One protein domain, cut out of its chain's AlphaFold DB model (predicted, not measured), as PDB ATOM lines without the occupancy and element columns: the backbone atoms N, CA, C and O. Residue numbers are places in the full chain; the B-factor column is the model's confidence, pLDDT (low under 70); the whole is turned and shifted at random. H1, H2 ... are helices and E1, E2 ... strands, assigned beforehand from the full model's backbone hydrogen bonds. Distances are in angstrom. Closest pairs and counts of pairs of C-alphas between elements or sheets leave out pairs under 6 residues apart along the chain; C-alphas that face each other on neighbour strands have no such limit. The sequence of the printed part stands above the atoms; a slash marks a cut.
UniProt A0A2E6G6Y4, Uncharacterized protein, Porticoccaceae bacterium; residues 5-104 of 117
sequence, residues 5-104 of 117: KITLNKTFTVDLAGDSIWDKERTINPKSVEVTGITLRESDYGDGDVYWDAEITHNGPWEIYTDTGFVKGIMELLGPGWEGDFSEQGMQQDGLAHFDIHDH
ATOM      1  N   LYS A   5     -25.300  36.597  28.760       86.00
ATOM      2  CA  LYS A   5     -25.295  35.176  28.403       86.00
ATOM      3  C   LYS A   5     -24.138  34.848  27.473       86.00
ATOM      4  O   LYS A   5     -23.916  35.546  26.480       86.00
ATOM      5  N   ILE A   6     -23.418  33.776  27.782       85.75
ATOM      6  CA  ILE A   6     -22.343  33.232  26.947       85.75
ATOM      7  C   ILE A   6     -22.656  31.773  26.686       85.75
ATOM      8  O   ILE A   6     -22.865  31.009  27.620       85.75
ATOM      9  N   THR A   7     -22.685  31.391  25.414       87.50
ATOM     10  CA  THR A   7     -23.016  30.026  25.016       87.50
ATOM     11  C   THR A   7     -21.876  29.413  24.217       87.50
ATOM     12  O   THR A   7     -21.404  29.980  23.232       87.50
ATOM     13  N   LEU A   8     -21.475  28.223  24.643       84.25
ATOM     14  CA  LEU A   8     -20.480  27.361  24.036       84.25
ATOM     15  C   LEU A   8     -21.217  26.200  23.365       84.25
ATOM     16  O   LEU A   8     -21.666  25.286  24.043       84.25
ATOM     17  N   ASN A   9     -21.345  26.236  22.038       84.81
ATOM     18  CA  ASN A   9     -21.981  25.171  21.252       84.81
ATOM     19  C   ASN A   9     -20.910  24.299  20.594       84.81
ATOM     20  O   ASN A   9     -20.689  24.366  19.382       84.81
ATOM     21  N   LYS A  10     -20.186  23.536  21.408       82.19
ATOM     22  CA  LYS A  10     -19.135  22.631  20.944       82.19
ATOM     23  C   LYS A  10     -19.195  21.343  21.749       82.19
ATOM     24  O   LYS A  10     -19.386  21.380  22.959       82.19
ATOM     25  N   THR A  11     -19.028  20.224  21.052       90.81
ATOM     26  CA  THR A  11     -19.043  18.906  21.677       90.81
ATOM     27  C   THR A  11     -17.693  18.589  22.305       90.81
ATOM     28  O   THR A  11     -16.658  18.704  21.643       90.81
ATOM     29  N   PHE A  12     -17.716  18.145  23.557       91.19
ATOM     30  CA  PHE A  12     -16.561  17.661  24.302       91.19
ATOM     31  C   PHE A  12     -16.913  16.369  25.031       91.19
ATOM     32  O   PHE A  12     -18.059  16.159  25.421       91.19
ATOM     33  N   THR A  13     -15.918  15.515  25.237       96.81
ATOM     34  CA  THR A  13     -16.060  14.328  26.082       96.81
ATOM     35  C   THR A  13     -15.573  14.661  27.485       96.81
ATOM     36  O   THR A  13     -14.480  15.204  27.637       96.81
ATOM     37  N   VAL A  14     -16.377  14.325  28.490       96.44
ATOM     38  CA  VAL A  14     -16.033  14.455  29.907       96.44
ATOM     39  C   VAL A  14     -15.985  13.066  30.525       96.44
ATOM     40  O   VAL A  14     -16.964  12.321  30.450       96.44
ATOM     41  N   ASP A  15     -14.847  12.723  31.124       97.88
ATOM     42  CA  ASP A  15     -14.682  11.483  31.880       97.88
ATOM     43  C   ASP A  15     -15.373  11.599  33.244       97.88
ATOM     44  O   ASP A  15     -15.197  12.582  33.966       97.88
ATOM     45  N   LEU A  16     -16.158  10.581  33.600       97.25
ATOM     46  CA  LEU A  16     -16.835  10.489  34.891       97.25
ATOM     47  C   LEU A  16     -15.942   9.786  35.916       97.25
ATOM     48  O   LEU A  16     -15.201   8.853  35.590       97.25
ATOM     49  N   ALA A  17     -16.044  10.200  37.176       97.19
ATOM     50  CA  ALA A  17     -15.342   9.556  38.283       97.19
ATOM     51  C   ALA A  17     -16.050   8.271  38.753       97.19
ATOM     52  O   ALA A  17     -15.416   7.393  39.346       97.19
ATOM     53  N   GLY A  18     -17.348   8.133  38.468       95.88
ATOM     54  CA  GLY A  18     -18.177   7.018  38.925       95.88
ATOM     55  C   GLY A  18     -18.459   7.081  40.427       95.88
ATOM     56  O   GLY A  18     -18.611   6.045  41.085       95.88
ATOM     57  N   ASP A  19     -18.455   8.289  40.992       96.31
ATOM     58  CA  ASP A  19     -18.610   8.547  42.424       96.31
ATOM     59  C   ASP A  19     -19.889   9.310  42.782       96.31
ATOM     60  O   ASP A  19     -20.093   9.633  43.954       96.31
ATOM     61  N   SER A  20     -20.785   9.498  41.809       94.88
ATOM     62  CA  SER A  20     -22.144   9.960  42.072       94.88
ATOM     63  C   SER A  20     -22.830   9.134  43.163       94.88
ATOM     64  O   SER A  20     -22.832   7.898  43.151       94.88
ATOM     65  N   ILE A  21     -23.503   9.828  44.080       94.25
ATOM     66  CA  ILE A  21     -24.277   9.205  45.161       94.25
ATOM     67  C   ILE A  21     -25.584   8.562  44.672       94.25
ATOM     68  O   ILE A  21     -26.248   7.857  45.444       94.25
ATOM     69  N   TRP A  22     -25.974   8.827  43.424       93.00
ATOM     70  CA  TRP A  22     -27.219   8.354  42.820       93.00
ATOM     71  C   TRP A  22     -27.031   7.053  42.044       93.00
ATOM     72  O   TRP A  22     -27.934   6.221  42.048       93.00
ATOM     73  N   ASP A  23     -25.828   6.795  41.525       93.19
ATOM     74  CA  ASP A  23     -25.435   5.491  40.982       93.19
ATOM     75  C   ASP A  23     -24.702   4.644  42.037       93.19
ATOM     76  O   ASP A  23     -23.524   4.300  41.918       93.19
ATOM     77  N   LYS A  24     -25.409   4.305  43.121       88.25
ATOM     78  CA  LYS A  24     -24.823   3.596  44.279       88.25
ATOM     79  C   LYS A  24     -24.219   2.243  43.920       88.25
ATOM     80  O   LYS A  24     -23.275   1.799  44.573       88.25
ATOM     81  N   GLU A  25     -24.786   1.577  42.920       90.19
ATOM     82  CA  GLU A  25     -24.317   0.274  42.448       90.19
ATOM     83  C   GLU A  25     -23.251   0.395  41.351       90.19
ATOM     84  O   GLU A  25     -22.629  -0.612  41.010       90.19
ATOM     85  N   ARG A  26     -22.984   1.612  40.849       87.12
ATOM     86  CA  ARG A  26     -22.034   1.906  39.765       87.12
ATOM     87  C   ARG A  26     -22.339   1.123  38.489       87.12
ATOM     88  O   ARG A  26     -21.440   0.545  37.872       87.12
ATOM     89  N   THR A  27     -23.617   1.038  38.140       90.62
ATOM     90  CA  THR A  27     -24.107   0.269  36.985       90.62
ATOM     91  C   THR A  27     -24.803   1.128  35.938       90.62
ATOM     92  O   THR A  27     -24.992   0.654  34.816       90.62
ATOM     93  N   ILE A  28     -25.167   2.364  36.280       92.31
ATOM     94  CA  ILE A  28     -25.961   3.254  35.428       92.31
ATOM     95  C   ILE A  28     -25.053   4.236  34.691       92.31
ATOM     96  O   ILE A  28     -25.184   4.417  33.477       92.31
ATOM     97  N   ASN A  29     -24.108   4.846  35.405       94.06
ATOM     98  CA  ASN A  29     -23.258   5.882  34.851       94.06
ATOM     99  C   ASN A  29     -22.227   5.279  33.886       94.06
ATOM    100  O   ASN A  29     -21.512   4.331  34.234       94.06
ATOM    101  N   PRO A  30     -22.108   5.825  32.663       95.62
ATOM    102  CA  PRO A  30     -21.047   5.433  31.749       95.62
ATOM    103  C   PRO A  30     -19.681   5.903  32.274       95.62
ATOM    104  O   PRO A  30     -19.575   6.637  33.248       95.62
ATOM    105  N   LYS A  31     -18.596   5.516  31.597       97.00
ATOM    106  CA  LYS A  31     -17.256   6.036  31.931       97.00
ATOM    107  C   LYS A  31     -17.058   7.498  31.538       97.00
ATOM    108  O   LYS A  31     -16.179   8.157  32.074       97.00
ATOM    109  N   SER A  32     -17.833   7.972  30.571       97.44
ATOM    110  CA  SER A  32     -17.729   9.313  30.017       97.44
ATOM    111  C   SER A  32     -19.056   9.721  29.391       97.44
ATOM    112  O   SER A  32     -19.826   8.861  28.954       97.44
ATOM    113  N   VAL A  33     -19.282  11.023  29.279       96.75
ATOM    114  CA  VAL A  33     -20.443  11.618  28.606       96.75
ATOM    115  C   VAL A  33     -19.984  12.638  27.573       96.75
ATOM    116  O   VAL A  33     -18.879  13.174  27.653       96.75
ATOM    117  N   GLU A  34     -20.831  12.911  26.590       97.00
ATOM    118  CA  GLU A  34     -20.646  14.031  25.673       97.00
ATOM    119  C   GLU A  34     -21.422  15.234  26.189       97.00
ATOM    120  O   GLU A  34     -22.634  15.158  26.395       97.00
ATOM    121  N   VAL A  35     -20.717  16.345  26.361       95.12
ATOM    122  CA  VAL A  35     -21.274  17.669  26.621       95.12
ATOM    123  C   VAL A  35     -21.379  18.378  25.285       95.12
ATOM    124  O   VAL A  35     -20.384  18.490  24.576       95.12
ATOM    125  N   THR A  36     -22.570  18.833  24.915       94.00
ATOM    126  CA  THR A  36     -22.849  19.435  23.598       94.00
ATOM    127  C   THR A  36     -23.070  20.940  23.666       94.00
ATOM    128  O   THR A  36     -22.978  21.624  22.644       94.00
ATOM    129  N   GLY A  37     -23.337  21.459  24.864       91.81
ATOM    130  CA  GLY A  37     -23.595  22.868  25.090       91.81
ATOM    131  C   GLY A  37     -23.309  23.269  26.529       91.81
ATOM    132  O   GLY A  37     -23.645  22.532  27.451       91.81
ATOM    133  N   ILE A  38     -22.719  24.447  26.712       91.88
ATOM    134  CA  ILE A  38     -22.641  25.119  28.014       91.88
ATOM    135  C   ILE A  38     -23.149  26.542  27.828       91.88
ATOM    136  O   ILE A  38     -22.707  27.256  26.929       91.88
ATOM    137  N   THR A  39     -24.077  26.968  28.670       91.56
ATOM    138  CA  THR A  39     -24.574  28.338  28.725       91.56
ATOM    139  C   THR A  39     -24.278  28.918  30.095       91.56
ATOM    140  O   THR A  39     -24.859  28.469  31.070       91.56
ATOM    141  N   LEU A  40     -23.438  29.947  30.151       90.38
ATOM    142  CA  LEU A  40     -23.190  30.747  31.345       90.38
ATOM    143  C   LEU A  40     -24.131  31.951  31.375       90.38
ATOM    144  O   LEU A  40     -24.327  32.604  30.338       90.38
ATOM    145  N   ARG A  41     -24.671  32.265  32.551       89.19
ATOM    146  CA  ARG A  41     -25.529  33.430  32.785       89.19
ATOM    147  C   ARG A  41     -25.026  34.241  33.971       89.19
ATOM    148  O   ARG A  41     -24.775  33.691  35.033       89.19
ATOM    149  N   GLU A  42     -24.923  35.546  33.756       87.94
ATOM    150  CA  GLU A  42     -24.750  36.565  34.789       87.94
ATOM    151  C   GLU A  42     -26.128  37.107  35.165       87.94
ATOM    152  O   GLU A  42     -26.861  37.557  34.275       87.94
ATOM    153  N   SER A  43     -26.465  37.105  36.450       86.12
ATOM    154  CA  SER A  43     -27.694  37.703  36.974       86.12
ATOM    155  C   SER A  43     -27.362  38.738  38.048       86.12
ATOM    156  O   SER A  43     -26.744  38.415  39.057       86.12
ATOM    157  N   ASP A  44     -27.788  39.984  37.838       86.06
ATOM    158  CA  ASP A  44     -27.719  41.066  38.831       86.06
ATOM    159  C   ASP A  44     -29.122  41.288  39.410       86.06
ATOM    160  O   ASP A  44     -30.028  41.777  38.721       86.06
ATOM    161  N   TYR A  45     -29.299  40.906  40.676       81.06
ATOM    162  CA  TYR A  45     -30.580  40.996  41.378       81.06
ATOM    163  C   TYR A  45     -30.807  42.352  42.065       81.06
ATOM    164  O   TYR A  45     -31.871  42.580  42.647       81.06
ATOM    165  N   GLY A  46     -29.866  43.295  41.948       78.19
ATOM    166  CA  GLY A  46     -29.990  44.648  42.487       78.19
ATOM    167  C   GLY A  46     -29.806  44.758  44.004       78.19
ATOM    168  O   GLY A  46     -30.108  45.811  44.570       78.19
ATOM    169  N   ASP A  47     -29.321  43.705  44.662       81.06
ATOM    170  CA  ASP A  47     -28.897  43.685  46.069       81.06
ATOM    171  C   ASP A  47     -27.401  44.002  46.254       81.06
ATOM    172  O   ASP A  47     -26.945  44.195  47.382       81.06
ATOM    173  N   GLY A  48     -26.673  44.168  45.147       75.44
ATOM    174  CA  GLY A  48     -25.239  44.442  45.123       75.44
ATOM    175  C   GLY A  48     -24.389  43.208  44.830       75.44
ATOM    176  O   GLY A  48     -23.191  43.376  44.601       75.44
ATOM    177  N   ASP A  49     -25.003  42.024  44.770       79.56
ATOM    178  CA  ASP A  49     -24.346  40.776  44.408       79.56
ATOM    179  C   ASP A  49     -24.665  40.403  42.951       79.56
ATOM    180  O   ASP A  49     -25.762  40.625  42.429       79.56
ATOM    181  N   VAL A  50     -23.667  39.840  42.269       83.25
ATOM    182  CA  VAL A  50     -23.806  39.304  40.911       83.25
ATOM    183  C   VAL A  50     -23.683  37.794  40.997       83.25
ATOM    184  O   VAL A  50     -22.693  37.276  41.512       83.25
ATOM    185  N   TYR A  51     -24.688  37.099  40.481       86.69
ATOM    186  CA  TYR A  51     -24.776  35.650  40.502       86.69
ATOM    187  C   TYR A  51     -24.403  35.037  39.158       86.69
ATOM    188  O   TYR A  51     -24.748  35.581  38.106       86.69
ATOM    189  N   TRP A  52     -23.756  33.877  39.210       89.38
ATOM    190  CA  TRP A  52     -23.373  33.117  38.033       89.38
ATOM    191  C   TRP A  52     -23.903  31.695  38.088       89.38
ATOM    192  O   TRP A  52     -23.692  30.972  39.058       89.38
ATOM    193  N   ASP A  53     -24.529  31.281  36.992       92.62
ATOM    194  CA  ASP A  53     -24.956  29.906  36.789       92.62
ATOM    195  C   ASP A  53     -24.528  29.373  35.423       92.62
ATOM    196  O   ASP A  53     -24.252  30.134  34.483       92.62
ATOM    197  N   ALA A  54     -24.466  28.047  35.323       92.62
ATOM    198  CA  ALA A  54     -24.227  27.351  34.075       92.62
ATOM    199  C   ALA A  54     -25.309  26.303  33.811       92.62
ATOM    200  O   ALA A  54     -25.571  25.442  34.644       92.62
ATOM    201  N   GLU A  55     -25.862  26.313  32.605       94.50
ATOM    202  CA  GLU A  55     -26.672  25.228  32.061       94.50
ATOM    203  C   GLU A  55     -25.808  24.386  31.116       94.50
ATOM    204  O   GLU A  55     -25.215  24.910  30.169       94.50
ATOM    205  N   ILE A  56     -25.728  23.080  31.365       94.88
ATOM    206  CA  ILE A  56     -24.882  22.138  30.635       94.88
ATOM    207  C   ILE A  56     -25.763  21.072  29.990       94.88
ATOM    208  O   ILE A  56     -26.447  20.315  30.675       94.88
ATOM    209  N   THR A  57     -25.719  20.976  28.664       95.69
ATOM    210  CA  THR A  57     -26.401  19.921  27.908       95.69
ATOM    211  C   THR A  57     -25.462  18.736  27.705       95.69
ATOM    212  O   THR A  57     -24.359  18.908  27.182       95.69
ATOM    213  N   HIS A  58     -25.902  17.532  28.072       95.31
ATOM    214  CA  HIS A  58     -25.125  16.301  27.936       95.31
ATOM    215  C   HIS A  58     -25.972  15.103  27.488       95.31
ATOM    216  O   HIS A  58     -27.197  15.122  27.556       95.31
ATOM    217  N   ASN A  59     -25.317  14.032  27.038       96.06
ATOM    218  CA  ASN A  59     -25.979  12.768  26.679       96.06
ATOM    219  C   ASN A  59     -26.003  11.723  27.815       96.06
ATOM    220  O   ASN A  59     -26.514  10.621  27.618       96.06
ATOM    221  N   GLY A  60     -25.418  12.045  28.973       93.81
ATOM    222  CA  GLY A  60     -25.412  11.181  30.154       93.81
ATOM    223  C   GLY A  60     -26.774  11.047  30.848       93.81
ATOM    224  O   GLY A  60     -27.639  11.903  30.649       93.81
ATOM    225  N   PRO A  61     -26.948  10.000  31.676       94.00
ATOM    226  CA  PRO A  61     -28.148   9.806  32.487       94.00
ATOM    227  C   PRO A  61     -28.232  10.834  33.628       94.00
ATOM    228  O   PRO A  61     -27.237  11.477  33.962       94.00
ATOM    229  N   TRP A  62     -29.401  10.972  34.254       93.94
ATOM    230  CA  TRP A  62     -29.590  11.827  35.433       93.94
ATOM    231  C   TRP A  62     -28.658  11.467  36.602       93.94
ATOM    232  O   TRP A  62     -28.178  12.339  37.325       93.94
ATOM    233  N   GLU A  63     -28.332  10.185  36.761       94.56
ATOM    234  CA  GLU A  63     -27.504   9.662  37.845       94.56
ATOM    235  C   GLU A  63     -26.058  10.170  37.829       94.56
ATOM    236  O   GLU A  63     -25.338   9.934  38.797       94.56
ATOM    237  N   ILE A  64     -25.606  10.904  36.808       94.38
ATOM    238  CA  ILE A  64     -24.299  11.582  36.851       94.38
ATOM    239  C   ILE A  64     -24.281  12.761  37.831       94.38
ATOM    240  O   ILE A  64     -23.214  13.284  38.140       94.38
ATOM    241  N   TYR A  65     -25.440  13.209  38.315       91.44
ATOM    242  CA  TYR A  65     -25.529  14.276  39.304       91.44
ATOM    243  C   TYR A  65     -24.672  13.937  40.535       91.44
ATOM    244  O   TYR A  65     -24.664  12.797  40.985       91.44
ATOM    245  N   THR A  66     -23.945  14.904  41.096       93.62
ATOM    246  CA  THR A  66     -22.873  14.734  42.111       93.62
ATOM    247  C   THR A  66     -21.588  14.019  41.672       93.62
ATOM    248  O   THR A  66     -20.678  13.917  42.491       93.62
ATOM    249  N   ASP A  67     -21.458  13.553  40.426       96.44
ATOM    250  CA  ASP A  67     -20.196  12.967  39.957       96.44
ATOM    251  C   ASP A  67     -19.091  14.030  39.895       96.44
ATOM    252  O   ASP A  67     -19.219  15.061  39.224       96.44
ATOM    253  N   THR A  68     -17.986  13.787  40.600       97.00
ATOM    254  CA  THR A  68     -16.899  14.767  40.722       97.00
ATOM    255  C   THR A  68     -16.082  14.894  39.439       97.00
ATOM    256  O   THR A  68     -15.532  15.964  39.163       97.00
ATOM    257  N   GLY A  69     -16.032  13.837  38.622       97.44
ATOM    258  CA  GLY A  69     -15.393  13.851  37.308       97.44
ATOM    259  C   GLY A  69     -16.135  14.762  36.340       97.44
ATOM    260  O   GLY A  69     -15.505  15.572  35.659       97.44
ATOM    261  N   PHE A  70     -17.472  14.718  36.365       97.12
ATOM    262  CA  PHE A  70     -18.301  15.620  35.566       97.12
ATOM    263  C   PHE A  70     -18.041  17.091  35.907       97.12
ATOM    264  O   PHE A  70     -17.713  17.875  35.015       97.12
ATOM    265  N   VAL A  71     -18.113  17.460  37.191       96.69
ATOM    266  CA  VAL A  71     -17.860  18.841  37.648       96.69
ATOM    267  C   VAL A  71     -16.473  19.308  37.217       96.69
ATOM    268  O   VAL A  71     -16.335  20.356  36.582       96.69
ATOM    269  N   LYS A  72     -15.448  18.499  37.499       95.38
ATOM    270  CA  LYS A  72     -14.067  18.813  37.143       95.38
ATOM    271  C   LYS A  72     -13.901  19.027  35.638       95.38
ATOM    272  O   LYS A  72     -13.290  20.014  35.242       95.38
ATOM    273  N   GLY A  73     -14.454  18.141  34.810       94.25
ATOM    274  CA  GLY A  73     -14.350  18.252  33.356       94.25
ATOM    275  C   GLY A  73     -14.997  19.526  32.813       94.25
ATOM    276  O   GLY A  73     -14.420  20.176  31.947       94.25
ATOM    277  N   ILE A  74     -16.148  19.940  33.354       93.88
ATOM    278  CA  ILE A  74     -16.773  21.218  32.981       93.88
ATOM    279  C   ILE A  74     -15.891  22.408  33.378       93.88
ATOM    280  O   ILE A  74     -15.670  23.289  32.549       93.88
ATOM    281  N   MET A  75     -15.343  22.435  34.596       92.31
ATOM    282  CA  MET A  75     -14.469  23.537  35.030       92.31
ATOM    283  C   MET A  75     -13.176  23.606  34.212       92.31
ATOM    284  O   MET A  75     -12.751  24.688  33.820       92.31
ATOM    285  N   GLU A  76     -12.584  22.461  33.865       89.50
ATOM    286  CA  GLU A  76     -11.424  22.404  32.966       89.50
ATOM    287  C   GLU A  76     -11.750  22.948  31.565       89.50
ATOM    288  O   GLU A  76     -10.908  23.620  30.966       89.50
ATOM    289  N   LEU A  77     -12.968  22.714  31.059       87.44
ATOM    290  CA  LEU A  77     -13.440  23.285  29.792       87.44
ATOM    291  C   LEU A  77     -13.645  24.804  29.864       87.44
ATOM    292  O   LEU A  77     -13.362  25.497  28.887       87.44
ATOM    293  N   LEU A  78     -14.142  25.322  30.990       85.69
ATOM    294  CA  LEU A  78     -14.291  26.766  31.219       85.69
ATOM    295  C   LEU A  78     -12.935  27.460  31.428       85.69
ATOM    296  O   LEU A  78     -12.759  28.616  31.035       85.69
ATOM    297  N   GLY A  79     -11.965  26.730  31.979       85.69
ATOM    298  CA  GLY A  79     -10.575  27.134  32.126       85.69
ATOM    299  C   GLY A  79     -10.180  27.507  33.562       85.69
ATOM    300  O   GLY A  79     -10.985  27.442  34.489       85.69
ATOM    301  N   PRO A  80      -8.910  27.899  33.775       83.50
ATOM    302  CA  PRO A  80      -8.380  28.182  35.106       83.50
ATOM    303  C   PRO A  80      -9.132  29.302  35.836       83.50
ATOM    304  O   PRO A  80      -9.389  30.358  35.258       83.50
ATOM    305  N   GLY A  81      -9.397  29.090  37.129       85.50
ATOM    306  CA  GLY A  81     -10.050  30.067  38.006       85.50
ATOM    307  C   GLY A  81     -11.578  30.040  37.973       85.50
ATOM    308  O   GLY A  81     -12.188  30.898  38.595       85.50
ATOM    309  N   TRP A  82     -12.185  29.096  37.249       89.00
ATOM    310  CA  TRP A  82     -13.606  28.790  37.386       89.00
ATOM    311  C   TRP A  82     -13.802  27.701  38.435       89.00
ATOM    312  O   TRP A  82     -13.190  26.633  38.348       89.00
ATOM    313  N   GLU A  83     -14.678  27.969  39.395       93.94
ATOM    314  CA  GLU A  83     -15.121  27.009  40.397       93.94
ATOM    315  C   GLU A  83     -16.646  27.012  40.457       93.94
ATOM    316  O   GLU A  83     -17.291  28.060  40.480       93.94
ATOM    317  N   GLY A  84     -17.232  25.824  40.488       94.56
ATOM    318  CA  GLY A  84     -18.669  25.642  40.567       94.56
ATOM    319  C   GLY A  84     -19.012  24.180  40.770       94.56
ATOM    320  O   GLY A  84     -18.169  23.298  40.586       94.56
ATOM    321  N   ASP A  85     -20.255  23.922  41.133       95.75
ATOM    322  CA  ASP A  85     -20.777  22.577  41.323       95.75
ATOM    323  C   ASP A  85     -22.277  22.532  41.058       95.75
ATOM    324  O   ASP A  85     -22.907  23.534  40.723       95.75
ATOM    325  N   PHE A  86     -22.837  21.329  41.127       95.25
ATOM    326  CA  PHE A  86     -24.253  21.112  40.902       95.25
ATOM    327  C   PHE A  86     -25.112  21.957  41.846       95.25
ATOM    328  O   PHE A  86     -25.115  21.763  43.058       95.25
ATOM    329  N   SER A  87     -25.941  22.806  41.250       93.31
ATOM    330  CA  SER A  87     -27.012  23.497  41.959       93.31
ATOM    331  C   SER A  87     -28.140  22.537  42.342       93.31
ATOM    332  O   SER A  87     -28.313  21.477  41.731       93.31
ATOM    333  N   GLU A  88     -29.039  22.985  43.219       86.12
ATOM    334  CA  GLU A  88     -30.308  22.286  43.471       86.12
ATOM    335  C   GLU A  88     -31.167  22.128  42.200       86.12
ATOM    336  O   GLU A  88     -31.919  21.162  42.059       86.12
ATOM    337  N   GLN A  89     -31.049  23.059  41.245       82.94
ATOM    338  CA  GLN A  89     -31.757  22.983  39.963       82.94
ATOM    339  C   GLN A  89     -31.138  21.938  39.021       82.94
ATOM    340  O   GLN A  89     -31.770  21.531  38.047       82.94
ATOM    341  N   GLY A  90     -29.933  21.446  39.316       75.44
ATOM    342  CA  GLY A  90     -29.239  20.448  38.505       75.44
ATOM    343  C   GLY A  90     -29.899  19.070  38.519       75.44
ATOM    344  O   GLY A  90     -29.512  18.213  37.738       75.44
ATOM    345  N   MET A  91     -30.913  18.859  39.364       80.62
ATOM    346  CA  MET A  91     -31.677  17.611  39.458       80.62
ATOM    347  C   MET A  91     -32.946  17.591  38.585       80.62
ATOM    348  O   MET A  91     -33.744  16.662  38.708       80.62
ATOM    349  N   GLN A  92     -33.193  18.605  37.752       77.44
ATOM    350  CA  GLN A  92     -34.522  18.817  37.163       77.44
ATOM    351  C   GLN A  92     -34.839  18.006  35.905       77.44
ATOM    352  O   GLN A  92     -36.020  17.772  35.641       77.44
ATOM    353  N   GLN A  93     -33.841  17.586  35.123       87.25
ATOM    354  CA  GLN A  93     -34.095  16.901  33.856       87.25
ATOM    355  C   GLN A  93     -32.933  15.999  33.423       87.25
ATOM    356  O   GLN A  93     -31.771  16.342  33.609       87.25
ATOM    357  N   ASP A  94     -33.248  14.879  32.771       88.38
ATOM    358  CA  ASP A  94     -32.261  14.096  32.025       88.38
ATOM    359  C   ASP A  94     -31.579  14.927  30.930       88.38
ATOM    360  O   ASP A  94     -32.221  15.706  30.211       88.38
ATOM    361  N   GLY A  95     -30.270  14.712  30.776       92.75
ATOM    362  CA  GLY A  95     -29.449  15.371  29.760       92.75
ATOM    363  C   GLY A  95     -29.184  16.860  30.009       92.75
ATOM    364  O   GLY A  95     -28.619  17.525  29.136       92.75
ATOM    365  N   LEU A  96     -29.591  17.388  31.167       94.12
ATOM    366  CA  LEU A  96     -29.365  18.771  31.563       94.12
ATOM    367  C   LEU A  96     -28.810  18.829  32.987       94.12
ATOM    368  O   LEU A  96     -29.462  18.394  33.932       94.12
ATOM    369  N   ALA A  97     -27.645  19.443  33.144       95.38
ATOM    370  CA  ALA A  97     -27.110  19.809  34.446       95.38
ATOM    371  C   ALA A  97     -27.165  21.328  34.621       95.38
ATOM    372  O   ALA A  97     -26.996  22.083  33.663       95.38
ATOM    373  N   HIS A  98     -27.385  21.770  35.856       95.56
ATOM    374  CA  HIS A  98     -27.331  23.178  36.232       95.56
ATOM    375  C   HIS A  98     -26.340  23.342  37.373       95.56
ATOM    376  O   HIS A  98     -26.468  22.666  38.400       95.56
ATOM    377  N   PHE A  99     -25.354  24.209  37.182       95.69
ATOM    378  CA  PHE A  99     -24.325  24.499  38.167       95.69
ATOM    379  C   PHE A  99     -24.478  25.909  38.711       95.69
ATOM    380  O   PHE A  99     -24.806  26.833  37.967       95.69
ATOM    381  N   ASP A 100     -24.149  26.045  39.985       94.56
ATOM    382  CA  ASP A 100     -23.870  27.330  40.602       94.56
ATOM    383  C   ASP A 100     -22.366  27.586  40.482       94.56
ATOM    384  O   ASP A 100     -21.551  26.684  40.698       94.56
ATOM    385  N   ILE A 101     -21.995  28.795  40.064       93.12
ATOM    386  CA  ILE A 101     -20.598  29.199  39.907       93.12
ATOM    387  C   ILE A 101     -20.218  30.060  41.108       93.12
ATOM    388  O   ILE A 101     -20.783  31.133  41.324       93.12
ATOM    389  N   HIS A 102     -19.242  29.584  41.874       91.25
ATOM    390  CA  HIS A 102     -18.820  30.189  43.139       91.25
ATOM    391  C   HIS A 102     -17.623  31.114  42.978       91.25
ATOM    392  O   HIS A 102     -17.505  32.094  43.710       91.25
ATOM    393  N   ASP A 103     -16.741  30.806  42.026       89.81
ATOM    394  CA  ASP A 103     -15.592  31.641  41.690       89.81
ATOM    395  C   ASP A 103     -15.382  31.681  40.175       89.81
ATOM    396  O   ASP A 103     -15.613  30.705  39.453       89.81
ATOM    397  N   HIS A 104     -14.970  32.843  39.684       85.00
ATOM    398  CA  HIS A 104     -14.671  33.085  38.281       85.00
ATOM    399  C   HIS A 104     -13.739  34.305  38.168       85.00
ATOM    400  O   HIS A 104     -13.783  35.204  39.009       85.00
TER     401      HIS A 104
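Overview. This is residues 5 to 104 of the 117 residues of an uncharacterized protein of Porticoccaceae bacterium (UniProt A0A2E6G6Y4). A strongly twisted antiparallel sheet curls round one helix, H1, with E2 and E5 coming closest to it. The long hairpin E3 and E4 reaches to one end of the elongated outline, where Gly 46 lies in its turn, while Thr 27 in the long loop of residues 16 to 31 marks the other end. The printed part has 100 residues, with named elements in the order E1 E2 E3 E4 H1 E5 H2 E6; the branched sheet has the pairs E1 and E3, E2 and E3, E3 and E4, E4 and E6, E5 and E6. The class is mixed, helices and strands, and the whole is compact, with a radius of gyration of the C-alphas of 13.4 A and spans of 45 by 25 by 23 A.

Arrangement. E1, residues 5 to 8, is antiparallel to E3, residues 32 to 44, with N 6 and O 40 at 3.0 A. E2, residues 12 to 15, is on the same one side of E3 as E1 and forms a hairpin with E3, with N 14 and O 33 at 2.9 A. E3 bends by 63 degrees at residue 36; its pairing is staggered, with E2 over residues 32 to 35 and with E1 over residues 38 to 41. E4, residues 50 to 58, lies on the other side of E3, and N 41 and O 53 are 2.9 A apart; E2, E3 and E4 are a meander, each strand the antiparallel neighbour of the one before. H1, residues 68 to 78, is on the sheet. It touches E2, the closest C-alphas being those of Val 14 and Gly 73, 5.4 A apart. It also touches E5, residues 83 to 86, the closest C-alphas being those of Val 71 and Asp 85, at 6.0 A. H2, residues 88 to 91, stands at the sheet's level, with a height over the sheet of 3.2 A, and touches E6, residues 96 to 103; their closest C-alphas are those of Gly 90 and His 98, 4.0 A apart. E6 is antiparallel to E4, with N 56 and O 97 at 2.8 A, and to E5, with N 100 and O 85 at 2.9 A. In H1 every O i to N i+4 pair is within hydrogen-bond range; H2 is too short for such a pair, and its one O i to N i+3 pair is not within range.

Along the chain. E1 begins at C-alpha 5, (-25.295, 35.176, 28.403). E3 measures 34.4 A from first to last C-alpha, E4 26.4 A, E6 21.4 A and H1 15.5 A. H1 begins at C-alpha 68, (-16.899, 14.767, 40.722), and E6 ends at C-alpha 103, (-15.592, 31.641, 41.690).

Size, cuts and confidence. The two C-alphas farthest apart are those of Thr 27 and Gly 46, 45.1 A. The printed part has no cut. The link E2 to E3, 16 residues, is long. The mean pLDDT of the printed part is 90.9, and no printed residue is under 70.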